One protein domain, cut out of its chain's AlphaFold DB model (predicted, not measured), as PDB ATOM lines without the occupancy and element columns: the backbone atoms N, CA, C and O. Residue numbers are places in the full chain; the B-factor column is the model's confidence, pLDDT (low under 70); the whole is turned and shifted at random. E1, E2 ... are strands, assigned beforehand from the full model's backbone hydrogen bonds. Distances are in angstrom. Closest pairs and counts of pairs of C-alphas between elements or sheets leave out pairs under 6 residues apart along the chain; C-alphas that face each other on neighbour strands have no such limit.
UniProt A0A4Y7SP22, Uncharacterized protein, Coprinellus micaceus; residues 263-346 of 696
ATOM      1  N   VAL A 263      41.539  -2.051   2.788       92.12
ATOM      2  CA  VAL A 263      40.717  -2.112   3.988       92.12
ATOM      3  C   VAL A 263      39.535  -1.174   3.787       92.12
ATOM      4  O   VAL A 263      39.698   0.042   3.723       92.12
ATOM      5  N   ASP A 264      38.337  -1.744   3.678       91.44
ATOM      6  CA  ASP A 264      37.099  -0.971   3.755       91.44
ATOM      7  C   ASP A 264      36.854  -0.618   5.224       91.44
ATOM      8  O   ASP A 264      36.594  -1.495   6.048       91.44
ATOM      9  N   PHE A 265      36.980   0.659   5.575       91.69
ATOM     10  CA  PHE A 265      36.805   1.095   6.957       91.69
ATOM     11  C   PHE A 265      35.333   1.184   7.371       91.69
ATOM     12  O   PHE A 265      35.069   1.374   8.556       91.69
ATOM     13  N   SER A 266      34.382   1.040   6.438       88.00
ATOM     14  CA  SER A 266      32.941   1.070   6.725       88.00
ATOM     15  C   SER A 266      32.388  -0.261   7.243       88.00
ATOM     16  O   SER A 266      31.384  -0.283   7.964       88.00
ATOM     17  N   VAL A 267      33.048  -1.381   6.925       84.94
ATOM     18  CA  VAL A 267      32.703  -2.686   7.509       84.94
ATOM     19  C   VAL A 267      33.238  -2.763   8.939       84.94
ATOM     20  O   VAL A 267      34.012  -1.914   9.348       84.94
ATOM     21  N   THR A 268      32.787  -3.721   9.755       79.69
ATOM     22  CA  THR A 268      33.123  -3.798  11.201       79.69
ATOM     23  C   THR A 268      34.221  -4.810  11.535       79.69
ATOM     24  O   THR A 268      34.738  -4.861  12.657       79.69
ATOM     25  N   SER A 269      34.585  -5.611  10.540       83.25
ATOM     26  CA  SER A 269      35.661  -6.589  10.574       83.25
ATOM     27  C   SER A 269      36.147  -6.822   9.158       83.25
ATOM     28  O   SER A 269      35.325  -6.899   8.244       83.25
ATOM     29  N   PHE A 270      37.438  -7.060   9.000       84.88
ATOM     30  CA  PHE A 270      37.975  -7.626   7.776       84.88
ATOM     31  C   PHE A 270      38.669  -8.948   8.092       84.88
ATOM     32  O   PHE A 270      39.051  -9.241   9.229       84.88
ATOM     33  N   ARG A 271      38.805  -9.772   7.068       88.44
ATOM     34  CA  ARG A 271      39.643 -10.962   7.108       88.44
ATOM     35  C   ARG A 271      40.539 -10.913   5.895       88.44
ATOM     36  O   ARG A 271      40.170 -10.275   4.910       88.44
ATOM     37  N   LEU A 272      41.677 -11.572   5.969       91.38
ATOM     38  CA  LEU A 272      42.552 -11.793   4.832       91.38
ATOM     39  C   LEU A 272      43.279 -13.120   5.002       91.38
ATOM     40  O   LEU A 272      43.449 -13.602   6.120       91.38
ATOM     41  N   THR A 273      43.664 -13.728   3.891       92.69
ATOM     42  CA  THR A 273      44.491 -14.938   3.883       92.69
ATOM     43  C   THR A 273      45.914 -14.532   3.544       92.69
ATOM     44  O   THR A 273      46.104 -13.773   2.600       92.69
ATOM     45  N   VAL A 274      46.901 -15.030   4.278       92.19
ATOM     46  CA  VAL A 274      48.319 -14.815   3.977       92.19
ATOM     47  C   VAL A 274      48.914 -16.118   3.460       92.19
ATOM     48  O   VAL A 274      48.658 -17.185   4.021       92.19
ATOM     49  N   LEU A 275      49.664 -16.023   2.365       93.25
ATOM     50  CA  LEU A 275      50.463 -17.103   1.800       93.25
ATOM     51  C   LEU A 275      51.895 -16.983   2.332       93.25
ATOM     52  O   LEU A 275      52.741 -16.327   1.738       93.25
ATOM     53  N   ASP A 276      52.154 -17.571   3.488       87.88
ATOM     54  CA  ASP A 276      53.488 -17.624   4.080       87.88
ATOM     55  C   ASP A 276      54.275 -18.808   3.481       87.88
ATOM     56  O   ASP A 276      53.655 -19.814   3.127       87.88
ATOM     57  N   PRO A 277      55.612 -18.736   3.321       89.19
ATOM     58  CA  PRO A 277      56.419 -19.806   2.719       89.19
ATOM     59  C   PRO A 277      56.055 -21.247   3.118       89.19
ATOM     60  O   PRO A 277      56.084 -22.148   2.265       89.19
ATOM     61  N   ASP A 278      55.673 -21.459   4.382       88.50
ATOM     62  CA  ASP A 278      55.364 -22.782   4.933       88.50
ATOM     63  C   ASP A 278      53.925 -22.949   5.438       88.50
ATOM     64  O   ASP A 278      53.517 -24.074   5.771       88.50
ATOM     65  N   LEU A 279      53.134 -21.871   5.448       89.31
ATOM     66  CA  LEU A 279      51.787 -21.846   6.011       89.31
ATOM     67  C   LEU A 279      50.816 -21.027   5.161       89.31
ATOM     68  O   LEU A 279      51.143 -20.013   4.564       89.31
ATOM     69  N   ILE A 280      49.559 -21.449   5.167       91.75
ATOM     70  CA  ILE A 280      48.455 -20.630   4.676       91.75
ATOM     71  C   ILE A 280      47.570 -20.387   5.881       91.75
ATOM     72  O   ILE A 280      47.009 -21.344   6.404       91.75
ATOM     73  N   TYR A 281      47.453 -19.134   6.311       88.50
ATOM     74  CA  TYR A 281      46.674 -18.791   7.498       88.50
ATOM     75  C   TYR A 281      45.760 -17.589   7.261       88.50
ATOM     76  O   TYR A 281      45.977 -16.759   6.373       88.50
ATOM     77  N   GLU A 282      44.691 -17.506   8.050       88.12
ATOM     78  CA  GLU A 282      43.733 -16.401   8.018       88.12
ATOM     79  C   GLU A 282      44.041 -15.392   9.134       88.12
ATOM     80  O   GLU A 282      44.036 -15.727  10.316       88.12
ATOM     81  N   ILE A 283      44.244 -14.122   8.776       87.44
ATOM     82  CA  ILE A 283      44.216 -13.021   9.741       87.44
ATOM     83  C   ILE A 283      42.779 -12.513   9.819       87.44
ATOM     84  O   ILE A 283      42.225 -12.005   8.843       87.44
ATOM     85  N   ASN A 284      42.171 -12.624  11.000       85.62
ATOM     86  CA  ASN A 284      40.808 -12.176  11.257       85.62
ATOM     87  C   ASN A 284      40.800 -11.020  12.269       85.62
ATOM     88  O   ASN A 284      41.195 -11.187  13.422       85.62
ATOM     89  N   SER A 285      40.303  -9.850  11.862       80.25
ATOM     90  CA  SER A 285      40.171  -8.670  12.730       80.25
ATOM     91  C   SER A 285      38.771  -8.519  13.343       80.25
ATOM     92  O   SER A 285      38.344  -7.401  13.647       80.25
ATOM     93  N   ALA A 286      38.045  -9.632  13.527       64.56
ATOM     94  CA  ALA A 286      36.679  -9.670  14.050       64.56
ATOM     95  C   ALA A 286      36.436  -8.649  15.176       64.56
ATOM     96  O   ALA A 286      37.144  -8.622  16.184       64.56
ATOM     97  N   HIS A 287      35.398  -7.826  14.996       56.94
ATOM     98  CA  HIS A 287      34.880  -6.888  15.998       56.94
ATOM     99  C   HIS A 287      35.863  -5.801  16.459       56.94
ATOM    100  O   HIS A 287      35.724  -5.263  17.561       56.94
ATOM    101  N   ARG A 288      36.867  -5.443  15.645       55.50
ATOM    102  CA  ARG A 288      37.756  -4.335  16.018       55.50
ATOM    103  C   ARG A 288      37.102  -2.968  15.833       55.50
ATOM    104  O   ARG A 288      37.378  -2.105  16.651       55.50
ATOM    105  N   TRP A 289      36.211  -2.751  14.871       57.03
ATOM    106  CA  TRP A 289      35.677  -1.395  14.648       57.03
ATOM    107  C   TRP A 289      34.283  -1.137  15.238       57.03
ATOM    108  O   TRP A 289      33.874   0.016  15.333       57.03
ATOM    109  N   ALA A 290      33.584  -2.180  15.705       50.34
ATOM    110  CA  ALA A 290      32.270  -2.067  16.340       50.34
ATOM    111  C   ALA A 290      32.158  -2.942  17.598       50.34
ATOM    112  O   ALA A 290      32.670  -4.062  17.647       50.34
ATOM    113  N   ASN A 291      31.461  -2.437  18.619       50.00
ATOM    114  CA  ASN A 291      31.222  -3.156  19.869       50.00
ATOM    115  C   ASN A 291      30.185  -4.276  19.659       50.00
ATOM    116  O   ASN A 291      29.080  -4.025  19.183       50.00
ATOM    117  N   ASN A 292      30.525  -5.507  20.044       49.44
ATOM    118  CA  ASN A 292      29.756  -6.718  19.731       49.44
ATOM    119  C   ASN A 292      28.466  -6.887  20.563       49.44
ATOM    120  O   ASN A 292      27.794  -7.910  20.473       49.44
ATOM    121  N   THR A 293      28.122  -5.918  21.415       51.28
ATOM    122  CA  THR A 293      27.050  -6.090  22.403       51.28
ATOM    123  C   THR A 293      25.662  -5.679  21.913       51.28
ATOM    124  O   THR A 293      24.695  -6.144  22.496       51.28
ATOM    125  N   LYS A 294      25.515  -4.835  20.875       54.00
ATOM    126  CA  LYS A 294      24.208  -4.231  20.500       54.00
ATOM    127  C   LYS A 294      23.781  -4.430  19.033       54.00
ATOM    128  O   LYS A 294      22.997  -3.651  18.506       54.00
ATOM    129  N   GLY A 295      24.261  -5.486  18.376       58.94
ATOM    130  CA  GLY A 295      24.066  -5.691  16.934       58.94
ATOM    131  C   GLY A 295      25.174  -5.033  16.102       58.94
ATOM    132  O   GLY A 295      26.119  -4.491  16.678       58.94
ATOM    133  N   PRO A 296      25.120  -5.125  14.760       59.62
ATOM    134  CA  PRO A 296      26.123  -4.527  13.887       59.62
ATOM    135  C   PRO A 296      25.999  -3.001  13.945       59.62
ATOM    136  O   PRO A 296      25.281  -2.395  13.159       59.62
ATOM    137  N   ILE A 297      26.676  -2.377  14.909       66.44
ATOM    138  CA  ILE A 297      26.863  -0.927  14.905       66.44
ATOM    139  C   ILE A 297      27.702  -0.617  13.657       66.44
ATOM    140  O   ILE A 297      28.764  -1.230  13.507       66.44
ATOM    141  N   PRO A 298      27.248   0.265  12.750       75.56
ATOM    142  CA  PRO A 298      28.051   0.660  11.602       75.56
ATOM    143  C   PRO A 298      29.391   1.230  12.078       75.56
ATOM    144  O   PRO A 298      29.461   1.876  13.127       75.56
ATOM    145  N   SER A 299      30.465   0.956  11.336       83.38
ATOM    146  CA  SER A 299      31.769   1.536  11.655       83.38
ATOM    147  C   SER A 299      31.659   3.067  11.637       83.38
ATOM    148  O   SER A 299      31.028   3.613  10.730       83.38
ATOM    149  N   PRO A 300      32.243   3.782  12.614       87.00
ATOM    150  CA  PRO A 300      32.276   5.247  12.593       87.00
ATOM    151  C   PRO A 300      33.250   5.791  11.539       87.00
ATOM    152  O   PRO A 300      33.266   6.990  11.265       87.00
ATOM    153  N   TYR A 301      34.085   4.914  10.977       91.12
ATOM    154  CA  TYR A 301      34.975   5.220   9.873       91.12
ATOM    155  C   TYR A 301      34.289   4.898   8.546       91.12
ATOM    156  O   TYR A 301      33.416   4.036   8.460       91.12
ATOM    157  N   SER A 302      34.729   5.558   7.483       92.94
ATOM    158  CA  SER A 302      34.341   5.214   6.120       92.94
ATOM    159  C   SER A 302      35.524   5.392   5.170       92.94
ATOM    160  O   SER A 302      36.629   5.738   5.594       92.94
ATOM    161  N   GLY A 303      35.287   5.146   3.884       93.94
ATOM    162  CA  GLY A 303      36.330   5.134   2.868       93.94
ATOM    163  C   GLY A 303      37.045   3.788   2.793       93.94
ATOM    164  O   GLY A 303      36.859   2.900   3.629       93.94
ATOM    165  N   ILE A 304      37.862   3.649   1.756       93.94
ATOM    166  CA  ILE A 304      38.693   2.472   1.517       93.94
ATOM    167  C   ILE A 304      40.143   2.936   1.547       93.94
ATOM    168  O   ILE A 304      40.524   3.845   0.807       93.94
ATOM    169  N   GLY A 305      40.934   2.340   2.434       94.50
ATOM    170  CA  GLY A 305      42.363   2.599   2.561       94.50
ATOM    171  C   GLY A 305      43.190   1.486   1.941       94.50
ATOM    172  O   GLY A 305      42.851   0.317   2.094       94.50
ATOM    173  N   LEU A 306      44.288   1.837   1.281       95.56
ATOM    174  CA  LEU A 306      45.393   0.916   1.051       95.56
ATOM    175  C   LEU A 306      46.258   0.917   2.312       95.56
ATOM    176  O   LEU A 306      46.730   1.973   2.730       95.56
ATOM    177  N   CYS A 307      46.439  -0.244   2.920       96.12
ATOM    178  CA  CYS A 307      47.112  -0.421   4.198       96.12
ATOM    179  C   CYS A 307      48.259  -1.422   4.080       96.12
ATOM    180  O   CYS A 307      48.275  -2.239   3.165       96.12
ATOM    181  N   ASP A 308      49.174  -1.405   5.037       95.62
ATOM    182  CA  ASP A 308      50.173  -2.450   5.247       95.62
ATOM    183  C   ASP A 308      50.237  -2.858   6.720       95.62
ATOM    184  O   ASP A 308      49.634  -2.236   7.603       95.62
ATOM    185  N   PHE A 309      50.939  -3.957   6.984       94.06
ATOM    186  CA  PHE A 309      51.242  -4.379   8.339       94.06
ATOM    187  C   PHE A 309      52.564  -3.767   8.811       94.06
ATOM    188  O   PHE A 309      53.547  -3.732   8.076       94.06
ATOM    189  N   VAL A 310      52.592  -3.308  10.063       93.62
ATOM    190  CA  VAL A 310      53.782  -2.736  10.707       93.62
ATOM    191  C   VAL A 310      54.014  -3.444  12.032       93.62
ATOM    192  O   VAL A 310      53.085  -3.640  12.816       93.62
ATOM    193  N   LEU A 311      55.258  -3.827  12.290       90.25
ATOM    194  CA  LEU A 311      55.669  -4.420  13.556       90.25
ATOM    195  C   LEU A 311      55.733  -3.340  14.640       90.25
ATOM    196  O   LEU A 311      56.362  -2.301  14.457       90.25
ATOM    197  N   LEU A 312      55.049  -3.573  15.756       88.19
ATOM    198  CA  LEU A 312      55.033  -2.672  16.902       88.19
ATOM    199  C   LEU A 312      55.955  -3.235  17.977       88.19
ATOM    200  O   LEU A 312      55.650  -4.269  18.579       88.19
ATOM    201  N   ASP A 313      57.055  -2.531  18.220       85.00
ATOM    202  CA  ASP A 313      57.950  -2.818  19.331       85.00
ATOM    203  C   ASP A 313      57.339  -2.271  20.629       85.00
ATOM    204  O   ASP A 313      57.151  -1.063  20.803       85.00
ATOM    205  N   LYS A 314      56.954  -3.179  21.523       81.88
ATOM    206  CA  LYS A 314      56.540  -2.856  22.886       81.88
ATOM    207  C   LYS A 314      57.511  -3.571  23.807       81.88
ATOM    208  O   LYS A 314      57.441  -4.792  23.901       81.88
ATOM    209  N   ARG A 315      58.356  -2.794  24.495       71.94
ATOM    210  CA  ARG A 315      59.486  -3.280  25.308       71.94
ATOM    211  C   ARG A 315      59.133  -4.396  26.311       71.94
ATOM    212  O   ARG A 315      60.006  -5.194  26.611       71.94
ATOM    213  N   ASP A 316      57.863  -4.519  26.721       73.94
ATOM    214  CA  ASP A 316      57.390  -5.498  27.719       73.94
ATOM    215  C   ASP A 316      56.220  -6.392  27.237       73.94
ATOM    216  O   ASP A 316      55.388  -6.839  28.028       73.94
ATOM    217  N   SER A 317      56.064  -6.620  25.928       65.31
ATOM    218  CA  SER A 317      54.937  -7.401  25.387       65.31
ATOM    219  C   SER A 317      55.354  -8.255  24.187       65.31
ATOM    220  O   SER A 317      56.278  -7.868  23.475       65.31
ATOM    221  N   PRO A 318      54.673  -9.385  23.896       74.12
ATOM    222  CA  PRO A 318      54.909 -10.120  22.652       74.12
ATOM    223  C   PRO A 318      54.800  -9.180  21.445       74.12
ATOM    224  O   PRO A 318      54.047  -8.206  21.490       74.12
ATOM    225  N   MET A 319      55.535  -9.455  20.365       76.50
ATOM    226  CA  MET A 319      55.477  -8.656  19.136       76.50
ATOM    227  C   MET A 319      54.022  -8.432  18.699       76.50
ATOM    228  O   MET A 319      53.267  -9.379  18.478       76.50
ATOM    229  N   HIS A 320      53.620  -7.165  18.581       81.25
ATOM    230  CA  HIS A 320      52.282  -6.801  18.125       81.25
ATOM    231  C   HIS A 320      52.328  -6.396  16.653       81.25
ATOM    232  O   HIS A 320      53.204  -5.647  16.233       81.25
ATOM    233  N   LEU A 321      51.336  -6.831  15.878       86.62
ATOM    234  CA  LEU A 321      51.156  -6.385  14.500       86.62
ATOM    235  C   LEU A 321      50.149  -5.227  14.453       86.62
ATOM    236  O   LEU A 321      48.979  -5.376  14.829       86.62
ATOM    237  N   GLY A 322      50.617  -4.064  14.015       90.50
ATOM    238  CA  GLY A 322      49.811  -2.897  13.681       90.50
ATOM    239  C   GLY A 322      49.404  -2.902  12.211       90.50
ATOM    240  O   GLY A 322      50.003  -3.589  11.390       90.50
ATOM    241  N   ILE A 323      48.380  -2.121  11.878       93.56
ATOM    242  CA  ILE A 323      48.000  -1.827  10.492       93.56
ATOM    243  C   ILE A 323      48.264  -0.346  10.298       93.56
ATOM    244  O   ILE A 323      47.816   0.442  11.130       93.56
ATOM    245  N   ARG A 324      48.954   0.041   9.234       95.31
ATOM    246  CA  ARG A 324      49.172   1.443   8.877       95.31
ATOM    247  C   ARG A 324      48.408   1.769   7.604       95.31
ATOM    248  O   ARG A 324      48.331   0.956   6.689       95.31
ATOM    249  N   LEU A 325      47.807   2.953   7.569       96.50
ATOM    250  CA  LEU A 325      47.134   3.463   6.381       96.50
ATOM    251  C   LEU A 325      48.167   4.131   5.468       96.50
ATOM    252  O   LEU A 325      48.732   5.151   5.838       96.50
ATOM    253  N   ILE A 326      48.385   3.598   4.267       97.00
ATOM    254  CA  ILE A 326      49.303   4.179   3.276       97.00
ATOM    255  C   ILE A 326      48.638   5.350   2.553       97.00
ATOM    256  O   ILE A 326      49.240   6.406   2.413       97.00
ATOM    257  N   LYS A 327      47.403   5.162   2.070       96.75
ATOM    258  CA  LYS A 327      46.586   6.200   1.419       96.75
ATOM    259  C   LYS A 327      45.123   5.782   1.350       96.75
ATOM    260  O   LYS A 327      44.820   4.591   1.377       96.75
ATOM    261  N   TYR A 328      44.219   6.739   1.175       96.19
ATOM    262  CA  TYR A 328      42.848   6.432   0.766       96.19
ATOM    263  C   TYR A 328      42.792   6.164  -0.739       96.19
ATOM    264  O   TYR A 328      43.333   6.937  -1.527       96.19
ATOM    265  N   THR A 329      42.128   5.083  -1.139       94.94
ATOM    266  CA  THR A 329      41.729   4.840  -2.534       94.94
ATOM    267  C   THR A 329      40.298   5.289  -2.794       94.94
ATOM    268  O   THR A 329      39.988   5.748  -3.887       94.94
ATOM    269  N   VAL A 330      39.457   5.258  -1.760       93.50
ATOM    270  CA  VAL A 330      38.168   5.951  -1.730       93.50
ATOM    271  C   VAL A 330      38.171   6.862  -0.505       93.50
ATOM    272  O   VAL A 330      38.330   6.347   0.608       93.50
ATOM    273  N   PRO A 331      38.029   8.189  -0.672       95.19
ATOM    274  CA  PRO A 331      38.074   9.114   0.452       95.19
ATOM    275  C   PRO A 331      36.948   8.816   1.455       95.19
ATOM    276  O   PRO A 331      35.872   8.351   1.065       95.19
ATOM    277  N   PRO A 332      37.172   9.076   2.756       95.38
ATOM    278  CA  PRO A 332      36.119   8.957   3.750       95.38
ATOM    279  C   PRO A 332      35.008   9.961   3.436       95.38
ATOM    280  O   PRO A 332      35.274  11.096   3.035       95.38
ATOM    281  N   LYS A 333      33.754   9.556   3.643       93.38
ATOM    282  CA  LYS A 333      32.599  10.431   3.455       93.38
ATOM    283  C   LYS A 333      32.693  11.651   4.387       93.38
ATOM    284  O   LYS A 333      33.096  11.460   5.543       93.38
ATOM    285  N   PRO A 334      32.320  12.865   3.942       91.88
ATOM    286  CA  PRO A 334      32.405  14.083   4.753       91.88
ATOM    287  C   PRO A 334      31.729  13.973   6.127       91.88
ATOM    288  O   PRO A 334      32.258  14.489   7.105       91.88
ATOM    289  N   GLU A 335      30.615  13.244   6.208       89.62
ATOM    290  CA  GLU A 335      29.805  13.024   7.411       89.62
ATOM    291  C   GLU A 335      30.387  12.005   8.406       89.62
ATOM    292  O   GLU A 335      29.810  11.765   9.467       89.62
ATOM    293  N   SER A 336      31.516  11.373   8.079       86.06
ATOM    294  CA  SER A 336      32.139  10.391   8.971       86.06
ATOM    295  C   SER A 336      32.711  11.100  10.187       86.06
ATOM    296  O   SER A 336      33.594  11.949  10.058       86.06
ATOM    297  N   SER A 337      32.240  10.720  11.373       80.56
ATOM    298  CA  SER A 337      32.659  11.345  12.629       80.56
ATOM    299  C   SER A 337      34.135  11.120  12.947       80.56
ATOM    300  O   SER A 337      34.720  11.896  13.698       80.56
ATOM    301  N   LEU A 338      34.749  10.077  12.375       87.31
ATOM    302  CA  LEU A 338      36.159   9.760  12.554       87.31
ATOM    303  C   LEU A 338      36.838   9.456  11.221       87.31
ATOM    304  O   LEU A 338      36.263   8.838  10.322       87.31
ATOM    305  N   LYS A 339      38.107   9.851  11.125       90.75
ATOM    306  CA  LYS A 339      38.979   9.601   9.976       90.75
ATOM    307  C   LYS A 339      40.258   8.922  10.453       90.75
ATOM    308  O   LYS A 339      40.737   9.187  11.552       90.75
ATOM    309  N   GLN A 340      40.793   8.032   9.627       93.31
ATOM    310  CA  GLN A 340      42.134   7.481   9.808       93.31
ATOM    311  C   GLN A 340      43.168   8.454   9.231       93.31
ATOM    312  O   GLN A 340      42.912   9.101   8.210       93.31
ATOM    313  N   GLU A 341      44.325   8.551   9.878       94.75
ATOM    314  CA  GLU A 341      45.435   9.407   9.451       94.75
ATOM    315  C   GLU A 341      46.305   8.667   8.433       94.75
ATOM    316  O   GLU A 341      46.760   7.551   8.685       94.75
ATOM    317  N   VAL A 342      46.536   9.287   7.275       96.50
ATOM    318  CA  VAL A 342      47.449   8.762   6.252       96.50
ATOM    319  C   VAL A 342      48.876   8.752   6.809       96.50
ATOM    320  O   VAL A 342      49.308   9.720   7.426       96.50
ATOM    321  N   GLY A 343      49.590   7.640   6.636       95.31
ATOM    322  CA  GLY A 343      50.896   7.364   7.243       95.31
ATOM    323  C   GLY A 343      50.827   6.881   8.698       95.31
ATOM    324  O   GLY A 343      51.798   6.312   9.196       95.31
ATOM    325  N   GLY A 344      49.687   7.053   9.372       93.88
ATOM    326  CA  GLY A 344      49.483   6.657  10.762       93.88
ATOM    327  C   GLY A 344      49.040   5.202  10.928       93.88
ATOM    328  O   GLY A 344      48.531   4.556  10.006       93.88
ATOM    329  N   LEU A 345      49.192   4.681  12.150       93.94
ATOM    330  CA  LEU A 345      48.565   3.418  12.538       93.94
ATOM    331  C   LEU A 345      47.042   3.581  12.536       93.94
ATOM    332  O   LEU A 345      46.511   4.534  13.105       93.94
ATOM    333  N   VAL A 346      46.343   2.617  11.941       90.94
ATOM    334  CA  VAL A 346      44.884   2.547  11.924       90.94
ATOM    335  C   VAL A 346      44.387   2.484  13.364       90.94
ATOM    336  O   VAL A 346      44.577   1.500  14.086       90.94
TER     337      VAL A 346
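AT A GLANCE: This is residues 263 to 346 of the 696 residues of an uncharacterized protein of Coprinellus micaceus (UniProt A0A4Y7SP22). With little regular structure, the domain is two separate antiparallel strand hairpins, E1 with E2 and the longer, bent E3 with E4, joined by a long loop; residues 275 to 280 stick out. The 84 printed residues include no named helix and four strands, E1 to E4 in chain order, holding 32 residues: all strand. It is only just compact, close to loose, with a radius of gyration of the C-alphas of 14.3 A and spans of 42 by 30 by 29 A.

IN THESE COORDINATES: E1, residues 271 to 276, begins at C-alpha 271 (39.643, -10.962, 7.108) and measures 15.7 A; E2, residues 279 to 284, measures 15.5 A. E3, residues 304 to 312, measures 23.0 A. E4, residues 320 to 330, measures 27.5 A and ends at C-alpha 330 (38.168, 5.951, -1.730).

HOW THE PARTS SIT: Residues 263 to 264 pair antiparallel with 304 to 305 of E3. Within hydrogen-bond range are N 274 and O 281, 2.9 A, in hairpin E1 and E2, and N 308 and O 324, 3.0 A, in hairpin E3 and E4. E4 bends by 62 degrees at residue 327. E1 and E2 are apart from E3 and E4.

THE WHOLE: The farthest C-alphas, of Asp 278 and Glu 335, are 44.1 A apart. The printed part has no cut; the E2 to E3 link is long, 19 residues. Residues 286 to 297 and 317 have pLDDT under 70.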